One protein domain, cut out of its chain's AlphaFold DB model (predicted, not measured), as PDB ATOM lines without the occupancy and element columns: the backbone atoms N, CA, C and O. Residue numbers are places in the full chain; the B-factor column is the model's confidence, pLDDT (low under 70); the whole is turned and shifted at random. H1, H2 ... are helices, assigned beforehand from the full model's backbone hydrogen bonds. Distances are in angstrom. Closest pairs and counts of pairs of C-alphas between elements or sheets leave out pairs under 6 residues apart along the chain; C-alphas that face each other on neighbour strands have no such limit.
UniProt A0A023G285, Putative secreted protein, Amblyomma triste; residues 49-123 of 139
ATOM      1  N   GLN A  49       0.984 -41.870  44.060       68.06
ATOM      2  CA  GLN A  49       1.296 -43.243  44.445       68.06
ATOM      3  C   GLN A  49       1.637 -44.147  43.261       68.06
ATOM      4  O   GLN A  49       2.497 -45.006  43.405       68.06
ATOM      5  N   ALA A  50       0.999 -43.985  42.100       68.25
ATOM      6  CA  ALA A  50       1.312 -44.780  40.915       68.25
ATOM      7  C   ALA A  50       2.689 -44.414  40.338       68.25
ATOM      8  O   ALA A  50       3.430 -45.298  39.914       68.25
ATOM      9  N   ALA A  51       3.063 -43.136  40.398       68.69
ATOM     10  CA  ALA A  51       4.379 -42.669  39.984       68.69
ATOM     11  C   ALA A  51       5.498 -43.153  40.901       68.69
ATOM     12  O   ALA A  51       6.495 -43.705  40.436       68.69
ATOM     13  N   LEU A  52       5.313 -42.995  42.212       74.06
ATOM     14  CA  LEU A  52       6.270 -43.478  43.197       74.06
ATOM     15  C   LEU A  52       6.349 -45.012  43.172       74.06
ATOM     16  O   LEU A  52       7.435 -45.574  43.283       74.06
ATOM     17  N   LYS A  53       5.220 -45.701  42.958       75.81
ATOM     18  CA  LYS A  53       5.180 -47.158  42.795       75.81
ATOM     19  C   LYS A  53       5.971 -47.612  41.578       75.81
ATOM     20  O   LYS A  53       6.817 -48.484  41.733       75.81
ATOM     21  N   TYR A  54       5.762 -46.987  40.421       73.06
ATOM     22  CA  TYR A  54       6.546 -47.270  39.219       73.06
ATOM     23  C   TYR A  54       8.046 -47.127  39.500       73.06
ATOM     24  O   TYR A  54       8.827 -48.028  39.221       73.06
ATOM     25  N   LEU A  55       8.435 -46.037  40.163       74.81
ATOM     26  CA  LEU A  55       9.821 -45.753  40.531       74.81
ATOM     27  C   LEU A  55      10.425 -46.824  41.461       74.81
ATOM     28  O   LEU A  55      11.622 -47.109  41.398       74.81
ATOM     29  N   CYS A  56       9.597 -47.451  42.297       79.00
ATOM     30  CA  CYS A  56       9.981 -48.546  43.184       79.00
ATOM     31  C   CYS A  56       9.958 -49.934  42.531       79.00
ATOM     32  O   CYS A  56      10.616 -50.842  43.039       79.00
ATOM     33  N   GLU A  57       9.232 -50.094  41.423       78.50
ATOM     34  CA  GLU A  57       9.129 -51.331  40.640       78.50
ATOM     35  C   GLU A  57      10.172 -51.423  39.508       78.50
ATOM     36  O   GLU A  57      10.333 -52.496  38.926       78.50
ATOM     37  N   LEU A  58      10.905 -50.337  39.227       73.44
ATOM     38  CA  LEU A  58      12.015 -50.310  38.267       73.44
ATOM     39  C   LEU A  58      13.158 -51.264  38.645       73.44
ATOM     40  O   LEU A  58      13.427 -51.530  39.824       73.44
ATOM     41  N   GLU A  59      13.896 -51.728  37.634       76.69
ATOM     42  CA  GLU A  59      15.122 -52.487  37.864       76.69
ATOM     43  C   GLU A  59      16.160 -51.630  38.600       76.69
ATOM     44  O   GLU A  59      16.246 -50.420  38.407       76.69
ATOM     45  N   LYS A  60      16.986 -52.253  39.453       74.12
ATOM     46  CA  LYS A  60      17.929 -51.533  40.336       74.12
ATOM     47  C   LYS A  60      18.848 -50.557  39.594       74.12
ATOM     48  O   LYS A  60      19.232 -49.542  40.169       74.12
ATOM     49  N   GLU A  61      19.227 -50.885  38.361       73.88
ATOM     50  CA  GLU A  61      20.101 -50.051  37.535       73.88
ATOM     51  C   GLU A  61      19.371 -48.804  37.016       73.88
ATOM     52  O   GLU A  61      19.853 -47.688  37.207       73.88
ATOM     53  N   GLU A  62      18.178 -48.976  36.446       71.00
ATOM     54  CA  GLU A  62      17.328 -47.876  35.969       71.00
ATOM     55  C   GLU A  62      16.868 -46.989  37.124       71.00
ATOM     56  O   GLU A  62      16.942 -45.764  37.055       71.00
ATOM     57  N   GLN A  63      16.471 -47.616  38.230       74.75
ATOM     58  CA  GLN A  63      16.101 -46.951  39.465       74.75
ATOM     59  C   GLN A  63      17.252 -46.075  39.980       74.75
ATOM     60  O   GLN A  63      17.030 -44.912  40.310       74.75
ATOM     61  N   GLY A  64      18.485 -46.592  40.007       75.31
ATOM     62  CA  GLY A  64      19.653 -45.822  40.438       75.31
ATOM     63  C   GLY A  64      19.951 -44.624  39.534       75.31
ATOM     64  O   GLY A  64      20.184 -43.519  40.022       75.31
ATOM     65  N   GLN A  65      19.856 -44.793  38.210       77.44
ATOM     66  CA  GLN A  65      20.022 -43.686  37.258       77.44
ATOM     67  C   GLN A  65      18.965 -42.592  37.458       77.44
ATOM     68  O   GLN A  65      19.286 -41.402  37.429       77.44
ATOM     69  N   LEU A  66      17.722 -42.991  37.722       77.81
ATOM     70  CA  LEU A  66      16.608 -42.077  37.931       77.81
ATOM     71  C   LEU A  66      16.748 -41.320  39.258       77.81
ATOM     72  O   LEU A  66      16.632 -40.096  39.275       77.81
ATOM     73  N   PHE A  67      17.099 -42.004  40.354       80.31
ATOM     74  CA  PHE A  67      17.386 -41.354  41.639       80.31
ATOM     75  C   PHE A  67      18.596 -40.427  41.574       80.31
ATOM     76  O   PHE A  67      18.582 -39.361  42.190       80.31
ATOM     77  N   LYS A  68      19.627 -40.792  40.812       80.38
ATOM     78  CA  LYS A  68      20.781 -39.926  40.583       80.38
ATOM     79  C   LYS A  68      20.387 -38.659  39.823       80.38
ATOM     80  O   LYS A  68      20.739 -37.567  40.260       80.38
ATOM     81  N   CYS A  69      19.599 -38.788  38.756       80.31
ATOM     82  CA  CYS A  69      19.067 -37.639  38.027       80.31
ATOM     83  C   CYS A  69      18.167 -36.764  38.916       80.31
ATOM     84  O   CYS A  69      18.293 -35.540  38.900       80.31
ATOM     85  N   LEU A  70      17.309 -37.369  39.745       78.56
ATOM     86  CA  LEU A  70      16.499 -36.637  40.720       78.56
ATOM     87  C   LEU A  70      17.398 -35.858  41.682       78.56
ATOM     88  O   LEU A  70      17.214 -34.660  41.843       78.56
ATOM     89  N   LEU A  71      18.422 -36.488  42.263       77.25
ATOM     90  CA  LEU A  71      19.380 -35.816  43.146       77.25
ATOM     91  C   LEU A  71      20.097 -34.635  42.483       77.25
ATOM     92  O   LEU A  71      20.368 -33.641  43.155       77.25
ATOM     93  N   GLU A  72      20.403 -34.727  41.191       79.38
ATOM     94  CA  GLU A  72      21.039 -33.651  40.425       79.38
ATOM     95  C   GLU A  72      20.075 -32.503  40.096       79.38
ATOM     96  O   GLU A  72      20.504 -31.346  40.084       79.38
ATOM     97  N   ASN A  73      18.784 -32.791  39.911       76.50
ATOM     98  CA  ASN A  73      17.755 -31.805  39.557       76.50
ATOM     99  C   ASN A  73      16.928 -31.291  40.748       76.50
ATOM    100  O   ASN A  73      16.196 -30.317  40.602       76.50
ATOM    101  N   LEU A  74      17.059 -31.896  41.931       76.50
ATOM    102  CA  LEU A  74      16.453 -31.390  43.161       76.50
ATOM    103  C   LEU A  74      16.993 -29.997  43.506       76.50
ATOM    104  O   LEU A  74      18.158 -29.670  43.242       76.50
ATOM    105  N   ASP A  75      16.157 -29.205  44.172       75.19
ATOM    106  CA  ASP A  75      16.532 -27.884  44.662       75.19
ATOM    107  C   ASP A  75      17.791 -27.917  45.532       75.19
ATOM    108  O   ASP A  75      18.023 -28.832  46.330       75.19
ATOM    109  N   GLU A  76      18.589 -26.853  45.441       74.25
ATOM    110  CA  GLU A  76      19.812 -26.690  46.234       74.25
ATOM    111  C   GLU A  76      19.544 -26.733  47.747       74.25
ATOM    112  O   GLU A  76      20.392 -27.183  48.519       74.25
ATOM    113  N   GLU A  77      18.353 -26.323  48.195       72.00
ATOM    114  CA  GLU A  77      17.930 -26.460  49.594       72.00
ATOM    115  C   GLU A  77      17.696 -27.921  50.000       72.00
ATOM    116  O   GLU A  77      18.108 -28.336  51.090       72.00
ATOM    117  N   VAL A  78      17.098 -28.731  49.122       71.94
ATOM    118  CA  VAL A  78      16.890 -30.166  49.361       71.94
ATOM    119  C   VAL A  78      18.228 -30.897  49.309       71.94
ATOM    120  O   VAL A  78      18.526 -31.679  50.208       71.94
ATOM    121  N   LYS A  79      19.104 -30.569  48.352       71.06
ATOM    122  CA  LYS A  79      20.482 -31.084  48.288       71.06
ATOM    123  C   LYS A  79      21.288 -30.743  49.538       71.06
ATOM    124  O   LYS A  79      21.995 -31.599  50.067       71.06
ATOM    125  N   LYS A  80      21.182 -29.511  50.047       72.25
ATOM    126  CA  LYS A  80      21.788 -29.123  51.332       72.25
ATOM    127  C   LYS A  80      21.217 -29.941  52.480       72.25
ATOM    128  O   LYS A  80      21.987 -30.434  53.293       72.25
ATOM    129  N   THR A  81      19.902 -30.126  52.526       73.94
ATOM    130  CA  THR A  81      19.237 -30.927  53.561       73.94
ATOM    131  C   THR A  81      19.678 -32.391  53.516       73.94
ATOM    132  O   THR A  81      19.984 -32.964  54.557       73.94
ATOM    133  N   LEU A  82      19.800 -32.977  52.325       74.19
ATOM    134  CA  LEU A  82      20.324 -34.325  52.115       74.19
ATOM    135  C   LEU A  82      21.784 -34.436  52.565       74.19
ATOM    136  O   LEU A  82      22.120 -35.347  53.315       74.19
ATOM    137  N   LYS A  83      22.631 -33.460  52.207       73.62
ATOM    138  CA  LYS A  83      24.026 -33.388  52.677       73.62
ATOM    139  C   LYS A  83      24.122 -33.257  54.198       73.62
ATOM    140  O   LYS A  83      24.935 -33.938  54.811       73.62
ATOM    141  N   VAL A  84      23.286 -32.418  54.812       73.31
ATOM    142  CA  VAL A  84      23.224 -32.238  56.273       73.31
ATOM    143  C   VAL A  84      22.762 -33.519  56.967       73.31
ATOM    144  O   VAL A  84      23.296 -33.872  58.013       73.31
ATOM    145  N   GLN A  85      21.805 -34.238  56.379       70.50
ATOM    146  CA  GLN A  85      21.320 -35.518  56.900       70.50
ATOM    147  C   GLN A  85      22.200 -36.715  56.499       70.50
ATOM    148  O   GLN A  85      21.862 -37.844  56.849       70.50
ATOM    149  N   ASN A  86      23.312 -36.485  55.789       73.62
ATOM    150  CA  ASN A  86      24.184 -37.520  55.227       73.62
ATOM    151  C   ASN A  86      23.407 -38.605  54.454       73.62
ATOM    152  O   ASN A  86      23.684 -39.798  54.573       73.62
ATOM    153  N   LYS A  87      22.386 -38.175  53.706       72.88
ATOM    154  CA  LYS A  87      21.530 -39.035  52.892       72.88
ATOM    155  C   LYS A  87      22.042 -39.059  51.462       72.88
ATOM    156  O   LYS A  87      22.167 -38.018  50.817       72.88
ATOM    157  N   ASP A  88      22.325 -40.259  50.992       76.00
ATOM    158  CA  ASP A  88      22.763 -40.575  49.642       76.00
ATOM    159  C   ASP A  88      21.598 -41.104  48.783       76.00
ATOM    160  O   ASP A  88      20.448 -41.171  49.221       76.00
ATOM    161  N   GLU A  89      21.895 -41.495  47.543       77.50
ATOM    162  CA  GLU A  89      20.938 -42.121  46.617       77.50
ATOM    163  C   GLU A  89      20.251 -43.345  47.237       77.50
ATOM    164  O   GLU A  89      19.042 -43.524  47.098       77.50
ATOM    165  N   SER A  90      21.003 -44.162  47.981       78.19
ATOM    166  CA  SER A  90      20.471 -45.359  48.630       78.19
ATOM    167  C   SER A  90      19.485 -45.013  49.748       78.19
ATOM    168  O   SER A  90      18.419 -45.627  49.830       78.19
ATOM    169  N   ALA A  91      19.802 -44.012  50.578       80.19
ATOM    170  CA  ALA A  91      18.888 -43.505  51.596       80.19
ATOM    171  C   ALA A  91      17.624 -42.904  50.970       80.19
ATOM    172  O   ALA A  91      16.526 -43.183  51.440       80.19
ATOM    173  N   LEU A  92      17.761 -42.146  49.878       78.50
ATOM    174  CA  LEU A  92      16.628 -41.560  49.163       78.50
ATOM    175  C   LEU A  92      15.716 -42.635  48.559       78.50
ATOM    176  O   LEU A  92      14.498 -42.564  48.717       78.50
ATOM    177  N   ARG A  93      16.300 -43.666  47.936       80.75
ATOM    178  CA  ARG A  93      15.560 -44.835  47.450       80.75
ATOM    179  C   ARG A  93      14.824 -45.531  48.579       80.75
ATOM    180  O   ARG A  93      13.673 -45.911  48.407       80.75
ATOM    181  N   HIS A  94      15.471 -45.717  49.723       82.19
ATOM    182  CA  HIS A  94      14.838 -46.379  50.855       82.19
ATOM    183  C   HIS A  94      13.709 -45.540  51.465       82.19
ATOM    184  O   HIS A  94      12.671 -46.089  51.830       82.19
ATOM    185  N   ASP A  95      13.897 -44.221  51.534       80.75
ATOM    186  CA  ASP A  95      12.906 -43.284  52.056       80.75
ATOM    187  C   ASP A  95      11.685 -43.153  51.137       80.75
ATOM    188  O   ASP A  95      10.578 -42.994  51.650       80.75
ATOM    189  N   ILE A  96      11.879 -43.260  49.815       80.44
ATOM    190  CA  ILE A  96      10.794 -43.255  48.828       80.44
ATOM    191  C   ILE A  96      10.122 -44.621  48.722       80.44
ATOM    192  O   ILE A  96       8.903 -44.690  48.763       80.44
ATOM    193  N   CYS A  97      10.881 -45.713  48.651       83.38
ATOM    194  CA  CYS A  97      10.370 -47.073  48.456       83.38
ATOM    195  C   CYS A  97      10.183 -47.837  49.766       83.38
ATOM    196  O   CYS A  97      10.630 -48.980  49.911       83.38
ATOM    197  N   LYS A  98       9.537 -47.203  50.747       79.38
ATOM    198  CA  LYS A  98       9.243 -47.840  52.032       79.38
ATOM    199  C   LYS A  98       8.299 -49.024  51.853       79.38
ATOM    200  O   LYS A  98       7.420 -49.034  50.996       79.38
ATOM    201  N   SER A  99       8.440 -50.011  52.731       61.81
ATOM    202  CA  SER A  99       7.598 -51.212  52.757       61.81
ATOM    203  C   SER A  99       6.122 -50.932  53.068       61.81
ATOM    204  O   SER A  99       5.274 -51.752  52.733       61.81
ATOM    205  N   GLU A 100       5.806 -49.788  53.684       68.38
ATOM    206  CA  GLU A 100       4.426 -49.337  53.937       68.38
ATOM    207  C   GLU A 100       3.754 -48.727  52.697       68.38
ATOM    208  O   GLU A 100       2.546 -48.497  52.694       68.38
ATOM    209  N   GLY A 101       4.525 -48.490  51.637       67.75
ATOM    210  CA  GLY A 101       4.067 -47.869  50.409       67.75
ATOM    211  C   GLY A 101       5.048 -46.799  49.936       67.75
ATOM    212  O   GLY A 101       5.790 -46.227  50.742       67.75
ATOM    213  N   PRO A 102       5.070 -46.534  48.626       75.44
ATOM    214  CA  PRO A 102       5.978 -45.563  48.068       75.44
ATOM    215  C   PRO A 102       5.481 -44.145  48.408       75.44
ATOM    216  O   PRO A 102       4.315 -43.827  48.167       75.44
ATOM    217  N   ALA A 103       6.329 -43.321  49.027       78.81
ATOM    218  CA  ALA A 103       5.932 -42.032  49.602       78.81
ATOM    219  C   ALA A 103       7.017 -40.959  49.455       78.81
ATOM    220  O   ALA A 103       8.208 -41.230  49.607       78.81
ATOM    221  N   LEU A 104       6.604 -39.715  49.219       74.69
ATOM    222  CA  LEU A 104       7.511 -38.575  49.192       74.69
ATOM    223  C   LEU A 104       8.076 -38.283  50.599       74.69
ATOM    224  O   LEU A 104       7.316 -38.120  51.559       74.69
ATOM    225  N   PRO A 105       9.407 -38.204  50.774       76.44
ATOM    226  CA  PRO A 105       9.991 -37.907  52.068       76.44
ATOM    227  C   PRO A 105       9.699 -36.457  52.474       76.44
ATOM    228  O   PRO A 105       9.851 -35.551  51.658       76.44
ATOM    229  N   PRO A 106       9.413 -36.183  53.759       74.94
ATOM    230  CA  PRO A 106       8.964 -34.863  54.220       74.94
ATOM    231  C   PRO A 106      10.024 -33.755  54.099       74.94
ATOM    232  O   PRO A 106       9.722 -32.576  54.260       74.94
ATOM    233  N   TYR A 107      11.286 -34.121  53.867       73.69
ATOM    234  CA  TYR A 107      12.375 -33.171  53.640       73.69
ATOM    235  C   TYR A 107      12.506 -32.752  52.167       73.69
ATOM    236  O   TYR A 107      13.249 -31.816  51.871       73.69
ATOM    237  N   ILE A 108      11.802 -33.422  51.250       72.31
ATOM    238  CA  ILE A 108      11.628 -32.957  49.878       72.31
ATOM    239  C   ILE A 108      10.472 -31.963  49.914       72.31
ATOM    240  O   ILE A 108       9.309 -32.342  49.903       72.31
ATOM    241  N   LYS A 109      10.800 -30.672  49.995       65.75
ATOM    242  CA  LYS A 109       9.816 -29.579  49.937       65.75
ATOM    243  C   LYS A 109       9.375 -29.268  48.500       65.75
ATOM    244  O   LYS A 109       9.126 -28.111  48.184       65.75
ATOM    245  N   ALA A 110       9.359 -30.270  47.628       64.00
ATOM    246  CA  ALA A 110       8.793 -30.118  46.300       64.00
ATOM    247  C   ALA A 110       7.294 -30.382  46.407       64.00
ATOM    248  O   ALA A 110       6.877 -31.345  47.051       64.00
ATOM    249  N   ASP A 111       6.496 -29.524  45.784       66.50
ATOM    250  CA  ASP A 111       5.075 -29.781  45.586       66.50
ATOM    251  C   ASP A 111       4.916 -31.083  44.782       66.50
ATOM    252  O   ASP A 111       5.782 -31.421  43.969       66.50
ATOM    253  N   GLU A 112       3.818 -31.812  44.985       64.69
ATOM    254  CA  GLU A 112       3.560 -33.091  44.301       64.69
ATOM    255  C   GLU A 112       3.725 -32.962  42.778       64.69
ATOM    256  O   GLU A 112       4.377 -33.787  42.140       64.69
ATOM    257  N   GLU A 113       3.215 -31.872  42.199       65.19
ATOM    258  CA  GLU A 113       3.339 -31.569  40.771       65.19
ATOM    259  C   GLU A 113       4.800 -31.346  40.345       65.19
ATOM    260  O   GLU A 113       5.247 -31.888  39.333       65.19
ATOM    261  N   THR A 114       5.568 -30.609  41.147       70.00
ATOM    262  CA  THR A 114       6.986 -30.324  40.905       70.00
ATOM    263  C   THR A 114       7.813 -31.608  40.940       70.00
ATOM    264  O   THR A 114       8.645 -31.852  40.064       70.00
ATOM    265  N   PHE A 115       7.556 -32.483  41.915       71.75
ATOM    266  CA  PHE A 115       8.254 -33.761  42.013       71.75
ATOM    267  C   PHE A 115       7.899 -34.710  40.864       71.75
ATOM    268  O   PHE A 115       8.777 -35.358  40.296       71.75
ATOM    269  N   MET A 116       6.627 -34.747  40.469       69.44
ATOM    270  CA  MET A 116       6.171 -35.509  39.309       69.44
ATOM    271  C   MET A 116       6.857 -35.043  38.023       69.44
ATOM    272  O   MET A 116       7.334 -35.872  37.247       69.44
ATOM    273  N   GLN A 117       6.983 -33.731  37.814       69.00
ATOM    274  CA  GLN A 117       7.715 -33.184  36.670       69.00
ATOM    275  C   GLN A 117       9.194 -33.584  36.688       69.00
ATOM    276  O   GLN A 117       9.743 -33.912  35.638       69.00
ATOM    277  N   LEU A 118       9.830 -33.611  37.862       71.62
ATOM    278  CA  LEU A 118      11.219 -34.050  38.010       71.62
ATOM    279  C   LEU A 118      11.397 -35.536  37.677       71.62
ATOM    280  O   LEU A 118      12.322 -35.883  36.945       71.62
ATOM    281  N   ILE A 119      10.496 -36.408  38.146       73.56
ATOM    282  CA  ILE A 119      10.498 -37.830  37.761       73.56
ATOM    283  C   ILE A 119      10.403 -37.945  36.244       73.56
ATOM    284  O   ILE A 119      11.191 -38.646  35.620       73.56
ATOM    285  N   VAL A 120       9.462 -37.219  35.647       69.12
ATOM    286  CA  VAL A 120       9.205 -37.246  34.211       69.12
ATOM    287  C   VAL A 120      10.393 -36.739  33.391       69.12
ATOM    288  O   VAL A 120      10.686 -37.303  32.339       69.12
ATOM    289  N   GLN A 121      11.108 -35.718  33.864       68.38
ATOM    290  CA  GLN A 121      12.345 -35.249  33.228       68.38
ATOM    291  C   GLN A 121      13.485 -36.268  33.327       68.38
ATOM    292  O   GLN A 121      14.328 -36.328  32.432       68.38
ATOM    293  N   CYS A 122      13.508 -37.051  34.404       74.00
ATOM    294  CA  CYS A 122      14.554 -38.024  34.690       74.00
ATOM    295  C   CYS A 122      14.275 -39.436  34.163       74.00
ATOM    296  O   CYS A 122      15.191 -40.261  34.147       74.00
ATOM    297  N   LEU A 123      13.047 -39.732  33.726       69.38
ATOM    298  CA  LEU A 123      12.711 -41.006  33.098       69.38
ATOM    299  C   LEU A 123      13.524 -41.192  31.801       69.38
ATOM    300  O   LEU A 123      13.608 -40.269  30.983       69.38
TER     301      LEU A 123
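Overview. This is residues 49 to 123 of the 139 residues of the protein "Putative secreted protein" of Amblyomma triste (UniProt A0A023G285). A rounded cluster of rather short helices is built on the longest of them, H2: H4 meets the middle stretch of H2 with its first end, about perpendicular to it, H5 meets that stretch with its last end at a steep tilt, and both reach away from there. H1 sits by the earlier part of H2, near the far end of H4, while H3 lies off the later end of H2 with few contacts, and a long link without a named element, residues 97 to 111, joins H4 to H5. The printed part has 75 residues with five named helices, H1 to H5 in chain order, and no named strand; the class is all helix. The whole is compact, with a radius of gyration of the C-alphas of 11.2 A and spans of 28 by 23 by 22 A.

Arrangement. H2, residues 60 to 73, touches H5, residues 112 to 122, at a steep tilt of 63 degrees, opposite ways; their closest C-alphas, those of Leu 66 and Cys 122, are 5.6 A apart. H2 also touches H4, residues 89 to 96, about perpendicular at 87 degrees, with the closest C-alphas, Phe 67 and Glu 89, 6.2 A apart. H1, residues 49 to 57, only just touches H4, with 3 pairs of C-alphas within 8 A; the closest are Leu 52 and Ile 96, 7.2 A apart, and the tilt is steep at 41 degrees, opposite ways. H1 and H2 are close but not clearly touching, with the C-alphas of Leu 55 and Gln 63 6.5 A apart. H1 and H5 are close but not clearly touching, with the C-alphas of Ala 51 and Met 116 7.4 A apart, at a shallow tilt of 34 degrees, only just short of steep. H3, residues 76 to 84, touches no helix but is near H2, the C-alphas of Leu 71 and Lys 79 being 7.1 A apart. H3 is apart from H1, H4 and H5. In H1, H2, H3, H4 and H5 every O i to N i+4 pair is within hydrogen-bond range.

Along the chain. H2 is 19.7 A long, from C-alpha 60 at (17.929, -51.533, 40.336) to C-alpha 73. H5 is 15.4 A long and ends at C-alpha 122, (14.554, -38.024, 34.690). H3 measures 12.0 A, H1 11.9 A and H4 10.4 A; H1 begins at C-alpha 49, (1.296, -43.243, 44.445).

Size, cuts and confidence. The C-alphas farthest apart, those of Ala 50 and Val 84, are 29.6 A apart. The printed part has no cut. The link from H4 to H5 is long, and residues 97 to 98 pair with 101 to 102, antiparallel; the other links are tight. The mean pLDDT of the printed part is 74.0, and 16 residues are under 70, among them residues 49 to 51, 99 to 101 and 109 to 113.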